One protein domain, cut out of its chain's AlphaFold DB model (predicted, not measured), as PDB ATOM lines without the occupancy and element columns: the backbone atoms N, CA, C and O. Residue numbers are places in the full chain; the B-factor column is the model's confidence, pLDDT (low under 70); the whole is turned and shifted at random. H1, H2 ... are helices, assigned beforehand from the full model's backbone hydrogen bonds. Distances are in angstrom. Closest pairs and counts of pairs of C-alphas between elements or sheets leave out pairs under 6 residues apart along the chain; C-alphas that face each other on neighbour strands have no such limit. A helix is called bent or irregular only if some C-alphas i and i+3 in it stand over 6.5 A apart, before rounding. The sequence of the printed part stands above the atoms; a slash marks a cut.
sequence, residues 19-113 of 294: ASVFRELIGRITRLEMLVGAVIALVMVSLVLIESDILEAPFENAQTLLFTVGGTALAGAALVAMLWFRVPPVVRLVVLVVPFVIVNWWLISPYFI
ATOM      1  N   ALA A  19     -43.265 -14.313  67.580       61.69
ATOM      2  CA  ALA A  19     -42.075 -14.262  66.732       61.69
ATOM      3  C   ALA A  19     -41.928 -15.495  65.818       61.69
ATOM      4  O   ALA A  19     -41.352 -15.392  64.733       61.69
ATOM      5  N   SER A  20     -42.448 -16.657  66.232       73.06
ATOM      6  CA  SER A  20     -42.417 -17.883  65.423       73.06
ATOM      7  C   SER A  20     -43.439 -17.850  64.286       73.06
ATOM      8  O   SER A  20     -43.088 -18.168  63.151       73.06
ATOM      9  N   VAL A  21     -44.661 -17.382  64.557       73.75
ATOM     10  CA  VAL A  21     -45.738 -17.250  63.557       73.75
ATOM     11  C   VAL A  21     -45.355 -16.255  62.463       73.75
ATOM     12  O   VAL A  21     -45.531 -16.526  61.277       73.75
ATOM     13  N   PHE A  22     -44.755 -15.125  62.844       72.38
ATOM     14  CA  PHE A  22     -44.305 -14.112  61.892       72.38
ATOM     15  C   PHE A  22     -43.220 -14.637  60.938       72.38
ATOM     16  O   PHE A  22     -43.292 -14.433  59.726       72.38
ATOM     17  N   ARG A  23     -42.243 -15.386  61.468       77.56
ATOM     18  CA  ARG A  23     -41.176 -16.000  60.666       77.56
ATOM     19  C   ARG A  23     -41.718 -17.054  59.697       77.56
ATOM     20  O   ARG A  23     -41.221 -17.168  58.579       77.56
ATOM     21  N   GLU A  24     -42.751 -17.790  60.103       79.50
ATOM     22  CA  GLU A  24     -43.416 -18.768  59.243       79.50
ATOM     23  C   GLU A  24     -44.219 -18.104  58.113       79.50
ATOM     24  O   GLU A  24     -44.194 -18.587  56.982       79.50
ATOM     25  N   LEU A  25     -44.889 -16.974  58.379       75.81
ATOM     26  CA  LEU A  25     -45.592 -16.208  57.344       75.81
ATOM     27  C   LEU A  25     -44.627 -15.629  56.304       75.81
ATOM     28  O   LEU A  25     -44.883 -15.764  55.108       75.81
ATOM     29  N   ILE A  26     -43.507 -15.040  56.734       77.12
ATOM     30  CA  ILE A  26     -42.491 -14.486  55.822       77.12
ATOM     31  C   ILE A  26     -41.896 -15.575  54.925       77.12
ATOM     32  O   ILE A  26     -41.666 -15.341  53.741       77.12
ATOM     33  N   GLY A  27     -41.721 -16.792  55.448       79.75
ATOM     34  CA  GLY A  27     -41.234 -17.931  54.666       79.75
ATOM     35  C   GLY A  27     -42.137 -18.336  53.491       79.75
ATOM     36  O   GLY A  27     -41.699 -19.093  52.628       79.75
ATOM     37  N   ARG A  28     -43.381 -17.836  53.428       84.94
ATOM     38  CA  ARG A  28     -44.341 -18.089  52.334       84.94
ATOM     39  C   ARG A  28     -44.263 -17.056  51.202       84.94
ATOM     40  O   ARG A  28     -44.994 -17.187  50.212       84.94
ATOM     41  N   ILE A  29     -43.429 -16.027  51.346       85.12
ATOM     42  CA  ILE A  29     -43.166 -15.036  50.301       85.12
ATOM     43  C   ILE A  29     -42.138 -15.626  49.332       85.12
ATOM     44  O   ILE A  29     -41.096 -16.147  49.734       85.12
ATOM     45  N   THR A  30     -42.437 -15.583  48.039       90.25
ATOM     46  CA  THR A  30     -41.539 -16.102  47.004       90.25
ATOM     47  C   THR A  30     -40.376 -15.146  46.735       90.25
ATOM     48  O   THR A  30     -40.455 -13.946  46.993       90.25
ATOM     49  N   ARG A  31     -39.290 -15.662  46.142       87.81
ATOM     50  CA  ARG A  31     -38.161 -14.817  45.703       87.81
ATOM     51  C   ARG A  31     -38.587 -13.735  44.709       87.81
ATOM     52  O   ARG A  31     -38.032 -12.646  44.745       87.81
ATOM     53  N   LEU A  32     -39.567 -14.032  43.851       85.75
ATOM     54  CA  LEU A  32     -40.110 -13.073  42.892       85.75
ATOM     55  C   LEU A  32     -40.836 -11.926  43.604       85.75
ATOM     56  O   LEU A  32     -40.568 -10.772  43.306       85.75
ATOM     57  N   GLU A  33     -41.704 -12.230  44.571       85.38
ATOM     58  CA  GLU A  33     -42.404 -11.205  45.359       85.38
ATOM     59  C   GLU A  33     -41.434 -10.337  46.164       85.38
ATOM     60  O   GLU A  33     -41.601  -9.121  46.205       85.38
ATOM     61  N   MET A  34     -40.389 -10.935  46.747       86.88
ATOM     62  CA  MET A  34     -39.326 -10.183  47.422       86.88
ATOM     63  C   MET A  34     -38.580  -9.252  46.463       86.88
ATOM     64  O   MET A  34     -38.280  -8.123  46.833       86.88
ATOM     65  N   LEU A  35     -38.286  -9.709  45.242       90.62
ATOM     66  CA  LEU A  35     -37.612  -8.895  44.232       90.62
ATOM     67  C   LEU A  35     -38.505  -7.737  43.781       90.62
ATOM     68  O   LEU A  35     -38.057  -6.598  43.792       90.62
ATOM     69  N   VAL A  36     -39.771  -8.006  43.448       86.62
ATOM     70  CA  VAL A  36     -40.742  -6.970  43.057       86.62
ATOM     71  C   VAL A  36     -40.920  -5.947  44.179       86.62
ATOM     72  O   VAL A  36     -40.823  -4.750  43.930       86.62
ATOM     73  N   GLY A  37     -41.103  -6.402  45.421       85.06
ATOM     74  CA  GLY A  37     -41.209  -5.518  46.581       85.06
ATOM     75  C   GLY A  37     -39.947  -4.686  46.810       85.06
ATOM     76  O   GLY A  37     -40.048  -3.492  47.076       85.06
ATOM     77  N   ALA A  38     -38.761  -5.278  46.648       89.12
ATOM     78  CA  ALA A  38     -37.494  -4.560  46.762       89.12
ATOM     79  C   ALA A  38     -37.317  -3.508  45.658       89.12
ATOM     80  O   ALA A  38     -36.839  -2.417  45.949       89.12
ATOM     81  N   VAL A  39     -37.724  -3.801  44.419       90.62
ATOM     82  CA  VAL A  39     -37.691  -2.831  43.313       90.62
ATOM     83  C   VAL A  39     -38.640  -1.668  43.588       90.62
ATOM     84  O   VAL A  39     -38.217  -0.523  43.486       90.62
ATOM     85  N   ILE A  40     -39.884  -1.939  43.996       85.75
ATOM     86  CA  ILE A  40     -40.851  -0.885  44.347       85.75
ATOM     87  C   ILE A  40     -40.308  -0.026  45.495       85.75
ATOM     88  O   ILE A  40     -40.328   1.197  45.405       85.75
ATOM     89  N   ALA A  41     -39.772  -0.650  46.549       86.25
ATOM     90  CA  ALA A  41     -39.189   0.070  47.677       86.25
ATOM     91  C   ALA A  41     -37.984   0.924  47.259       86.25
ATOM     92  O   ALA A  41     -37.868   2.062  47.699       86.25
ATOM     93  N   LEU A  42     -37.113   0.403  46.390       91.06
ATOM     94  CA  LEU A  42     -35.971   1.149  45.870       91.06
ATOM     95  C   LEU A  42     -36.427   2.356  45.045       91.06
ATOM     96  O   LEU A  42     -35.910   3.440  45.264       91.06
ATOM     97  N   VAL A  43     -37.418   2.194  44.162       85.69
ATOM     98  CA  VAL A  43     -37.991   3.302  43.381       85.69
ATOM     99  C   VAL A  43     -38.591   4.365  44.300       85.69
ATOM    100  O   VAL A  43     -38.285   5.540  44.140       85.69
ATOM    101  N   MET A  44     -39.381   3.966  45.301       80.31
ATOM    102  CA  MET A  44     -39.961   4.899  46.277       80.31
ATOM    103  C   MET A  44     -38.883   5.655  47.063       80.31
ATOM    104  O   MET A  44     -38.977   6.866  47.219       80.31
ATOM    105  N   VAL A  45     -37.831   4.965  47.519       84.94
ATOM    106  CA  VAL A  45     -36.694   5.609  48.197       84.94
ATOM    107  C   VAL A  45     -35.950   6.545  47.248       84.94
ATOM    108  O   VAL A  45     -35.578   7.638  47.654       84.94
ATOM    109  N   SER A  46     -35.742   6.154  45.991       83.62
ATOM    110  CA  SER A  46     -35.100   7.009  44.993       83.62
ATOM    111  C   SER A  46     -35.892   8.288  44.731       83.62
ATOM    112  O   SER A  46     -35.269   9.339  44.693       83.62
ATOM    113  N   LEU A  47     -37.223   8.231  44.615       77.38
ATOM    114  CA  LEU A  47     -38.056   9.431  44.444       77.38
ATOM    115  C   LEU A  47     -37.924  10.393  45.632       77.38
ATOM    116  O   LEU A  47     -37.682  11.576  45.437       77.38
ATOM    117  N   VAL A  48     -37.970   9.872  46.861       75.94
ATOM    118  CA  VAL A  48     -37.781  10.673  48.088       75.94
ATOM    119  C   VAL A  48     -36.391  11.317  48.165       75.94
ATOM    120  O   VAL A  48     -36.219  12.360  48.783       75.94
ATOM    121  N   LEU A  49     -35.372  10.685  47.576       80.25
ATOM    122  CA  LEU A  49     -34.017  11.239  47.535       80.25
ATOM    123  C   LEU A  49     -33.821  12.279  46.422       80.25
ATOM    124  O   LEU A  49     -32.860  13.042  46.503       80.25
ATOM    125  N   ILE A  50     -34.666  12.272  45.386       76.44
ATOM    126  CA  ILE A  50     -34.610  13.222  44.266       76.44
ATOM    127  C   ILE A  50     -35.364  14.503  44.635       76.44
ATOM    128  O   ILE A  50     -34.789  15.582  44.527       76.44
ATOM    129  N   GLU A  51     -36.582  14.387  45.166       64.62
ATOM    130  CA  GLU A  51     -37.343  15.508  45.722       64.62
ATOM    131  C   GLU A  51     -37.325  15.450  47.260       64.62
ATOM    132  O   GLU A  51     -38.139  14.765  47.888       64.62
ATOM    133  N   SER A  52     -36.412  16.196  47.891       61.94
ATOM    134  CA  SER A  52     -36.336  16.287  49.359       61.94
ATOM    135  C   SER A  52     -37.576  16.918  50.002       61.94
ATOM    136  O   SER A  52     -37.858  16.638  51.167       61.94
ATOM    137  N   ASP A  53     -38.339  17.700  49.237       58.91
ATOM    138  CA  ASP A  53     -39.515  18.443  49.710       58.91
ATOM    139  C   ASP A  53     -40.728  17.523  49.969       58.91
ATOM    140  O   ASP A  53     -41.630  17.849  50.743       58.91
ATOM    141  N   ILE A  54     -40.716  16.293  49.430       56.53
ATOM    142  CA  ILE A  54     -41.755  15.272  49.674       56.53
ATOM    143  C   ILE A  54     -41.815  14.860  51.157       56.53
ATOM    144  O   ILE A  54     -42.846  14.375  51.630       56.53
ATOM    145  N   LEU A  55     -40.731  15.039  51.919       53.78
ATOM    146  CA  LEU A  55     -40.693  14.676  53.339       53.78
ATOM    147  C   LEU A  55     -41.426  15.673  54.249       53.78
ATOM    148  O   LEU A  55     -41.763  15.305  55.376       53.78
ATOM    149  N   GLU A  56     -41.700  16.888  53.775       55.38
ATOM    150  CA  GLU A  56     -42.345  17.953  54.557       55.38
ATOM    151  C   GLU A  56     -43.866  18.008  54.307       55.38
ATOM    152  O   GLU A  56     -44.642  18.175  55.251       55.38
ATOM    153  N   ALA A  57     -44.307  17.686  53.084       53.25
ATOM    154  CA  ALA A  57     -45.711  17.671  52.653       53.25
ATOM    155  C   ALA A  57     -46.713  16.833  53.495       53.25
ATOM    156  O   ALA A  57     -47.862  17.255  53.660       53.25
ATOM    157  N   PRO A  58     -46.386  15.641  54.043       51.91
ATOM    158  CA  PRO A  58     -47.403  14.822  54.701       51.91
ATOM    159  C   PRO A  58     -47.833  15.362  56.073       51.91
ATOM    160  O   PRO A  58     -48.882  14.959  56.563       51.91
ATOM    161  N   PHE A  59     -47.090  16.262  56.721       53.56
ATOM    162  CA  PHE A  59     -47.444  16.705  58.079       53.56
ATOM    163  C   PHE A  59     -48.502  17.814  58.127       53.56
ATOM    164  O   PHE A  59     -49.052  18.070  59.200       53.56
ATOM    165  N   GLU A  60     -48.842  18.418  56.988       56.97
ATOM    166  CA  GLU A  60     -49.760  19.562  56.918       56.97
ATOM    167  C   GLU A  60     -51.207  19.164  56.590       56.97
ATOM    168  O   GLU A  60     -52.143  19.896  56.911       56.97
ATOM    169  N   ASN A  61     -51.429  17.960  56.045       63.78
ATOM    170  CA  ASN A  61     -52.761  17.486  55.671       63.78
ATOM    171  C   ASN A  61     -53.060  16.080  56.224       63.78
ATOM    172  O   ASN A  61     -52.559  15.055  55.753       63.78
ATOM    173  N   ALA A  62     -53.956  16.020  57.214       69.25
ATOM    174  CA  ALA A  62     -54.392  14.769  57.834       69.25
ATOM    175  C   ALA A  62     -55.049  13.789  56.840       69.25
ATOM    176  O   ALA A  62     -54.989  12.576  57.056       69.25
ATOM    177  N   GLN A  63     -55.649  14.275  55.747       66.62
ATOM    178  CA  GLN A  63     -56.207  13.413  54.699       66.62
ATOM    179  C   GLN A  63     -55.106  12.737  53.875       66.62
ATOM    180  O   GLN A  63     -55.217  11.545  53.583       66.62
ATOM    181  N   THR A  64     -54.012  13.442  53.581       65.38
ATOM    182  CA  THR A  64     -52.850  12.893  52.861       65.38
ATOM    183  C   THR A  64     -52.162  11.791  53.671       65.38
ATOM    184  O   THR A  64     -51.836  10.728  53.131       65.38
ATOM    185  N   LEU A  65     -52.026  11.974  54.990       68.19
ATOM    186  CA  LEU A  65     -51.549  10.919  55.896       68.19
ATOM    187  C   LEU A  65     -52.497   9.727  55.947       68.19
ATOM    188  O   LEU A  65     -52.050   8.582  55.891       68.19
ATOM    189  N   LEU A  66     -53.805   9.971  56.041       76.00
ATOM    190  CA  LEU A  66     -54.791   8.896  56.076       76.00
ATOM    191  C   LEU A  66     -54.742   8.053  54.795       76.00
ATOM    192  O   LEU A  66     -54.829   6.830  54.873       76.00
ATOM    193  N   PHE A  67     -54.557   8.682  53.635       75.06
ATOM    194  CA  PHE A  67     -54.476   7.985  52.355       75.06
ATOM    195  C   PHE A  67     -53.190   7.153  52.224       75.06
ATOM    196  O   PHE A  67     -53.248   5.960  51.924       75.06
ATOM    197  N   THR A  68     -52.030   7.744  52.511       75.75
ATOM    198  CA  THR A  68     -50.718   7.090  52.344       75.75
ATOM    199  C   THR A  68     -50.453   6.016  53.403       75.75
ATOM    200  O   THR A  68     -50.129   4.865  53.078       75.75
ATOM    201  N   VAL A  69     -50.653   6.346  54.682       81.62
ATOM    202  CA  VAL A  69     -50.470   5.408  55.802       81.62
ATOM    203  C   VAL A  69     -51.585   4.366  55.805       81.62
ATOM    204  O   VAL A  69     -51.313   3.178  55.992       81.62
ATOM    205  N   GLY A  70     -52.828   4.777  55.540       84.56
ATOM    206  CA  GLY A  70     -53.975   3.872  55.468       84.56
ATOM    207  C   GLY A  70     -53.872   2.886  54.307       84.56
ATOM    208  O   GLY A  70     -54.074   1.691  54.515       84.56
ATOM    209  N   GLY A  71     -53.482   3.345  53.114       85.31
ATOM    210  CA  GLY A  71     -53.258   2.484  51.951       85.31
ATOM    211  C   GLY A  71     -52.166   1.442  52.201       85.31
ATOM    212  O   GLY A  71     -52.368   0.253  51.942       85.31
ATOM    213  N   THR A  72     -51.047   1.856  52.800       86.12
ATOM    214  CA  THR A  72     -49.935   0.954  53.148       86.12
ATOM    215  C   THR A  72     -50.338  -0.058  54.224       86.12
ATOM    216  O   THR A  72     -50.055  -1.252  54.098       86.12
ATOM    217  N   ALA A  73     -51.046   0.384  55.268       88.44
ATOM    218  CA  ALA A  73     -51.541  -0.489  56.330       88.44
ATOM    219  C   ALA A  73     -52.568  -1.506  55.803       88.44
ATOM    220  O   ALA A  73     -52.499  -2.687  56.153       88.44
ATOM    221  N   LEU A  74     -53.477  -1.075  54.923       91.56
ATOM    222  CA  LEU A  74     -54.464  -1.941  54.278       91.56
ATOM    223  C   LEU A  74     -53.785  -2.984  53.384       91.56
ATOM    224  O   LEU A  74     -54.112  -4.168  53.482       91.56
ATOM    225  N   ALA A  75     -52.809  -2.578  52.569       89.81
ATOM    226  CA  ALA A  75     -52.027  -3.492  51.738       89.81
ATOM    227  C   ALA A  75     -51.260  -4.520  52.592       89.81
ATOM    228  O   ALA A  75     -51.266  -5.715  52.284       89.81
ATOM    229  N   GLY A  76     -50.666  -4.084  53.707       90.00
ATOM    230  CA  GLY A  76     -50.001  -4.960  54.673       90.00
ATOM    231  C   GLY A  76     -50.957  -5.968  55.319       90.00
ATOM    232  O   GLY A  76     -50.667  -7.165  55.353       90.00
ATOM    233  N   ALA A  77     -52.128  -5.517  55.776       92.00
ATOM    234  CA  ALA A  77     -53.159  -6.385  56.345       92.00
ATOM    235  C   ALA A  77     -53.694  -7.393  55.314       92.00
ATOM    236  O   ALA A  77     -53.831  -8.581  55.620       92.00
ATOM    237  N   ALA A  78     -53.927  -6.947  54.076       91.88
ATOM    238  CA  ALA A  78     -54.340  -7.799  52.969       91.88
ATOM    239  C   ALA A  78     -53.278  -8.864  52.652       91.88
ATOM    240  O   ALA A  78     -53.616 -10.037  52.491       91.88
ATOM    241  N   LEU A  79     -51.991  -8.498  52.636       92.00
ATOM    242  CA  LEU A  79     -50.889  -9.445  52.451       92.00
ATOM    243  C   LEU A  79     -50.846 -10.494  53.571       92.00
ATOM    244  O   LEU A  79     -50.750 -11.688  53.285       92.00
ATOM    245  N   VAL A  80     -50.964 -10.081  54.838       90.50
ATOM    246  CA  VAL A  80     -50.989 -11.001  55.990       90.50
ATOM    247  C   VAL A  80     -52.172 -11.969  55.897       90.50
ATOM    248  O   VAL A  80     -51.985 -13.176  56.065       90.50
ATOM    249  N   ALA A  81     -53.367 -11.476  55.561       92.12
ATOM    250  CA  ALA A  81     -54.543 -12.316  55.348       92.12
ATOM    251  C   ALA A  81     -54.323 -13.311  54.194       92.12
ATOM    252  O   ALA A  81     -54.555 -14.510  54.346       92.12
ATOM    253  N   MET A  82     -53.793 -12.855  53.058       92.81
ATOM    254  CA  MET A  82     -53.498 -13.716  51.908       92.81
ATOM    255  C   MET A  82     -52.448 -14.793  52.225       92.81
ATOM    256  O   MET A  82     -52.575 -15.935  51.772       92.81
ATOM    257  N   LEU A  83     -51.433 -14.473  53.034       91.06
ATOM    258  CA  LEU A  83     -50.440 -15.435  53.528       91.06
ATOM    259  C   LEU A  83     -51.066 -16.465  54.476       91.06
ATOM    260  O   LEU A  83     -50.709 -17.649  54.421       91.06
ATOM    261  N   TRP A  84     -52.009 -16.032  55.314       90.94
ATOM    262  CA  TRP A  84     -52.764 -16.898  56.217       90.94
ATOM    263  C   TRP A  84     -53.622 -17.907  55.443       90.94
ATOM    264  O   TRP A  84     -53.534 -19.110  55.696       90.94
ATOM    265  N   PHE A  85     -54.369 -17.439  54.439       92.88
ATOM    266  CA  PHE A  85     -55.252 -18.258  53.597       92.88
ATOM    267  C   PHE A  85     -54.538 -19.014  52.463       92.88
ATOM    268  O   PHE A  85     -55.198 -19.689  51.677       92.88
ATOM    269  N   ARG A  86     -53.200 -18.952  52.381       90.88
ATOM    270  CA  ARG A  86     -52.385 -19.608  51.334       90.88
ATOM    271  C   ARG A  86     -52.809 -19.245  49.903       90.88
ATOM    272  O   ARG A  86     -52.779 -20.086  49.005       90.88
ATOM    273  N   VAL A  87     -53.169 -17.984  49.683       92.44
ATOM    274  CA  VAL A  87     -53.475 -17.470  48.342       92.44
ATOM    275  C   VAL A  87     -52.246 -17.638  47.428       92.44
ATOM    276  O   VAL A  87     -51.127 -17.361  47.878       92.44
ATOM    277  N   PRO A  88     -52.413 -18.085  46.164       93.31
ATOM    278  CA  PRO A  88     -51.297 -18.268  45.239       93.31
ATOM    279  C   PRO A  88     -50.493 -16.972  45.023       93.31
ATOM    280  O   PRO A  88     -51.103 -15.910  44.890       93.31
ATOM    281  N   PRO A  89     -49.152 -17.037  44.894       89.94
ATOM    282  CA  PRO A  89     -48.296 -15.852  44.749       89.94
ATOM    283  C   PRO A  89     -48.706 -14.901  43.618       89.94
ATOM    284  O   PRO A  89     -48.710 -13.687  43.794       89.94
ATOM    285  N   VAL A  90     -49.122 -15.448  42.469       91.25
ATOM    286  CA  VAL A  90     -49.568 -14.650  41.313       91.25
ATOM    287  C   VAL A  90     -50.801 -13.814  41.656       91.25
ATOM    288  O   VAL A  90     -50.865 -12.641  41.308       91.25
ATOM    289  N   VAL A  91     -51.757 -14.387  42.392       92.81
ATOM    290  CA  VAL A  91     -52.976 -13.678  42.801       92.81
ATOM    291  C   VAL A  91     -52.637 -12.562  43.790       92.81
ATOM    292  O   VAL A  91     -53.174 -11.467  43.667       92.81
ATOM    293  N   ARG A  92     -51.702 -12.797  44.720       92.75
ATOM    294  CA  ARG A  92     -51.244 -11.762  45.663       92.75
ATOM    295  C   ARG A  92     -50.600 -10.582  44.944       92.75
ATOM    296  O   ARG A  92     -50.937  -9.441  45.244       92.75
ATOM    297  N   LEU A  93     -49.719 -10.857  43.977       90.56
ATOM    298  CA  LEU A  93     -49.100  -9.818  43.152       90.56
ATOM    299  C   LEU A  93     -50.151  -9.010  42.398       90.56
ATOM    300  O   LEU A  93     -50.113  -7.789  42.451       90.56
ATOM    301  N   VAL A  94     -51.118  -9.664  41.754       93.19
ATOM    302  CA  VAL A  94     -52.191  -8.961  41.037       93.19
ATOM    303  C   VAL A  94     -52.998  -8.074  41.989       93.19
ATOM    304  O   VAL A  94     -53.181  -6.896  41.706       93.19
ATOM    305  N   VAL A  95     -53.428  -8.601  43.138       93.75
ATOM    306  CA  VAL A  95     -54.265  -7.866  44.104       93.75
ATOM    307  C   VAL A  95     -53.536  -6.676  44.734       93.75
ATOM    308  O   VAL A  95     -54.174  -5.666  45.008       93.75
ATOM    309  N   LEU A  96     -52.226  -6.771  44.968       90.69
ATOM    310  CA  LEU A  96     -51.462  -5.693  45.608       90.69
ATOM    311  C   LEU A  96     -50.887  -4.688  44.604       90.69
ATOM    312  O   LEU A  96     -50.880  -3.492  44.877       90.69
ATOM    313  N   VAL A  97     -50.404  -5.153  43.451       89.94
ATOM    314  CA  VAL A  97     -49.672  -4.309  42.494       89.94
ATOM    315  C   VAL A  97     -50.613  -3.613  41.516       89.94
ATOM    316  O   VAL A  97     -50.396  -2.446  41.215       89.94
ATOM    317  N   VAL A  98     -51.668  -4.274  41.026       93.12
ATOM    318  CA  VAL A  98     -52.542  -3.669  40.004       93.12
ATOM    319  C   VAL A  98     -53.256  -2.415  40.521       93.12
ATOM    320  O   VAL A  98     -53.160  -1.392  39.848       93.12
ATOM    321  N   PRO A  99     -53.905  -2.413  41.704       90.69
ATOM    322  CA  PRO A  99     -54.520  -1.194  42.229       90.69
ATOM    323  C   PRO A  99     -53.495  -0.086  42.468       90.69
ATOM    324  O   PRO A  99     -53.767   1.068  42.159       90.69
ATOM    325  N   PHE A 100     -52.300  -0.438  42.956       88.00
ATOM    326  CA  PHE A 100     -51.212   0.517  43.140       88.00
ATOM    327  C   PHE A 100     -50.816   1.174  41.812       88.00
ATOM    328  O   PHE A 100     -50.762   2.396  41.734       88.00
ATOM    329  N   VAL A 101     -50.607   0.388  40.753       89.38
ATOM    330  CA  VAL A 101     -50.271   0.909  39.418       89.38
ATOM    331  C   VAL A 101     -51.397   1.771  38.854       89.38
ATOM    332  O   VAL A 101     -51.113   2.832  38.318       89.38
ATOM    333  N   ILE A 102     -52.662   1.362  39.002       89.38
ATOM    334  CA  ILE A 102     -53.817   2.138  38.525       89.38
ATOM    335  C   ILE A 102     -53.887   3.500  39.221       89.38
ATOM    336  O   ILE A 102     -54.038   4.514  38.550       89.38
ATOM    337  N   VAL A 103     -53.749   3.532  40.549       84.94
ATOM    338  CA  VAL A 103     -53.786   4.781  41.323       84.94
ATOM    339  C   VAL A 103     -52.606   5.682  40.963       84.94
ATOM    340  O   VAL A 103     -52.807   6.867  40.725       84.94
ATOM    341  N   ASN A 104     -51.392   5.130  40.866       84.31
ATOM    342  CA  ASN A 104     -50.215   5.910  40.471       84.31
ATOM    343  C   ASN A 104     -50.351   6.448  39.043       84.31
ATOM    344  O   ASN A 104     -50.046   7.608  38.804       84.31
ATOM    345  N   TRP A 105     -50.841   5.637  38.102       85.19
ATOM    346  CA  TRP A 105     -51.094   6.098  36.741       85.19
ATOM    347  C   TRP A 105     -52.125   7.221  36.717       85.19
ATOM    348  O   TRP A 105     -51.889   8.224  36.064       85.19
ATOM    349  N   TRP A 106     -53.233   7.094  37.448       83.19
ATOM    350  CA  TRP A 106     -54.251   8.141  37.519       83.19
ATOM    351  C   TRP A 106     -53.692   9.463  38.068       83.19
ATOM    352  O   TRP A 106     -53.969  10.507  37.492       83.19
ATOM    353  N   LEU A 107     -52.837   9.412  39.095       78.19
ATOM    354  CA  LEU A 107     -52.171  10.595  39.661       78.19
ATOM    355  C   LEU A 107     -51.155  11.240  38.710       78.19
ATOM    356  O   LEU A 107     -50.991  12.453  38.709       78.19
ATOM    357  N   ILE A 108     -50.449  10.426  37.928       78.81
ATOM    358  CA  ILE A 108     -49.350  10.883  37.072       78.81
ATOM    359  C   ILE A 108     -49.848  11.254  35.670       78.81
ATOM    360  O   ILE A 108     -49.259  12.104  35.015       78.81
ATOM    361  N   SER A 109     -50.936  10.642  35.200       79.12
ATOM    362  CA  SER A 109     -51.429  10.802  33.830       79.12
ATOM    363  C   SER A 109     -51.700  12.245  33.394       79.12
ATOM    364  O   SER A 109     -51.374  12.527  32.241       79.12
ATOM    365  N   PRO A 110     -52.188  13.169  34.253       73.75
ATOM    366  CA  PRO A 110     -52.381  14.559  33.849       73.75
ATOM    367  C   PRO A 110     -51.084  15.228  33.378       73.75
ATOM    368  O   PRO A 110     -51.102  15.981  32.420       73.75
ATOM    369  N   TYR A 111     -49.925  14.870  33.938       74.06
ATOM    370  CA  TYR A 111     -48.637  15.441  33.518       74.06
ATOM    371  C   TYR A 111     -48.230  15.098  32.079       74.06
ATOM    372  O   TYR A 111     -47.321  15.719  31.535       74.06
ATOM    373  N   PHE A 112     -48.844  14.078  31.477       77.12
ATOM    374  CA  PHE A 112     -48.449  13.550  30.168       77.12
ATOM    375  C   PHE A 112     -49.546  13.658  29.112       77.12
ATOM    376  O   PHE A 112     -49.322  13.242  27.975       77.12
ATOM    377  N   ILE A 113     -50.733  14.135  29.483       81.81
ATOM    378  CA  ILE A 113     -51.889  14.204  28.594       81.81
ATOM    379  C   ILE A 113     -52.362  15.649  28.560       81.81
ATOM    380  O   ILE A 113     -52.652  16.228  29.605       81.81
TER     381      ILE A 113
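Overview. This is residues 19 to 113 of the 294 residues of the protein "DM13 domain-containing protein" of Acidimicrobiia bacterium (UniProt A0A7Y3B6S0). Three long helices, H2, H4 and H5, run roughly lengthwise as a loose set: H4 and H5 form a helical hairpin, and H2 runs beside H5 without clearly touching it. H1 stands crosswise at the end where H4 finishes, while the very short H3 lies near the other end, on the way from H2 to H4. The printed part has 95 residues with five named helices, H1 to H5 in that order, and no named strand; the class is all helix. The whole is loose, with a radius of gyration of the C-alphas of 15.5 A, and spans 40 by 31 by 23 A.

Arrangement. H1, residues 19 to 26, only just touches H4, residues 62 to 84, with 3 pairs of C-alphas within 8 A. The closest are those of Leu 25 and Leu 83, 6.2 A apart, and the two lines are about perpendicular at 90 degrees. H4 touches H1 with residues 80 to 84 alone. H2, residues 31 to 50, touches no helix and is apart from H4. It is close to but not clearly touching H5, residues 89 to 112: the closest C-alphas, of Glu 33 and Leu 93, are 7.2 A apart, and the helices run the same way at a shallow tilt of 25 degrees. H3, residues 52 to 55, is close to but not clearly touching H2, the closest C-alphas being those of Val 48 and Ile 54 at 6.3 A. H4 and H5 touch as a hairpin, opposite ways at a shallow tilt of 22 degrees. Their closest C-alphas are those of Ala 75 and Leu 96, 6.5 A apart; H4 touches H5 with residues 75 to 82 alone, and H5 touches H4 with residues 92 to 96 alone. In H1, H2 and H4 every O i to N i+4 pair is within hydrogen-bond range; in H5 15 of 20 are, and H3 is too short for such a pair.

Along the chain. H1 begins at C-alpha 19, (-42.075, -14.262, 66.732), and measures 10.9 A. H2 measures 28.3 A and H3 6.1 A. H4 measures 31.8 A from C-alpha 62 at (-54.392, 14.769, 57.834). H5 measures 32.8 A and ends at C-alpha 112, (-48.449, 13.550, 30.168). It has a kink of 35 degrees near residue 106 and is irregular, with C-alphas 107 and 110 7.0 A apart.

Size, cuts and confidence. The C-alphas farthest apart, of Ser 20 and Ile 113, are 49.8 A from each other. The printed part has no cut and no long link. Residues 41 to 56, 59 to 64 and 101 to 113 stand free. Mean pLDDT of the printed part is 81.2; residue 19 and residues 51 to 65 are under 70.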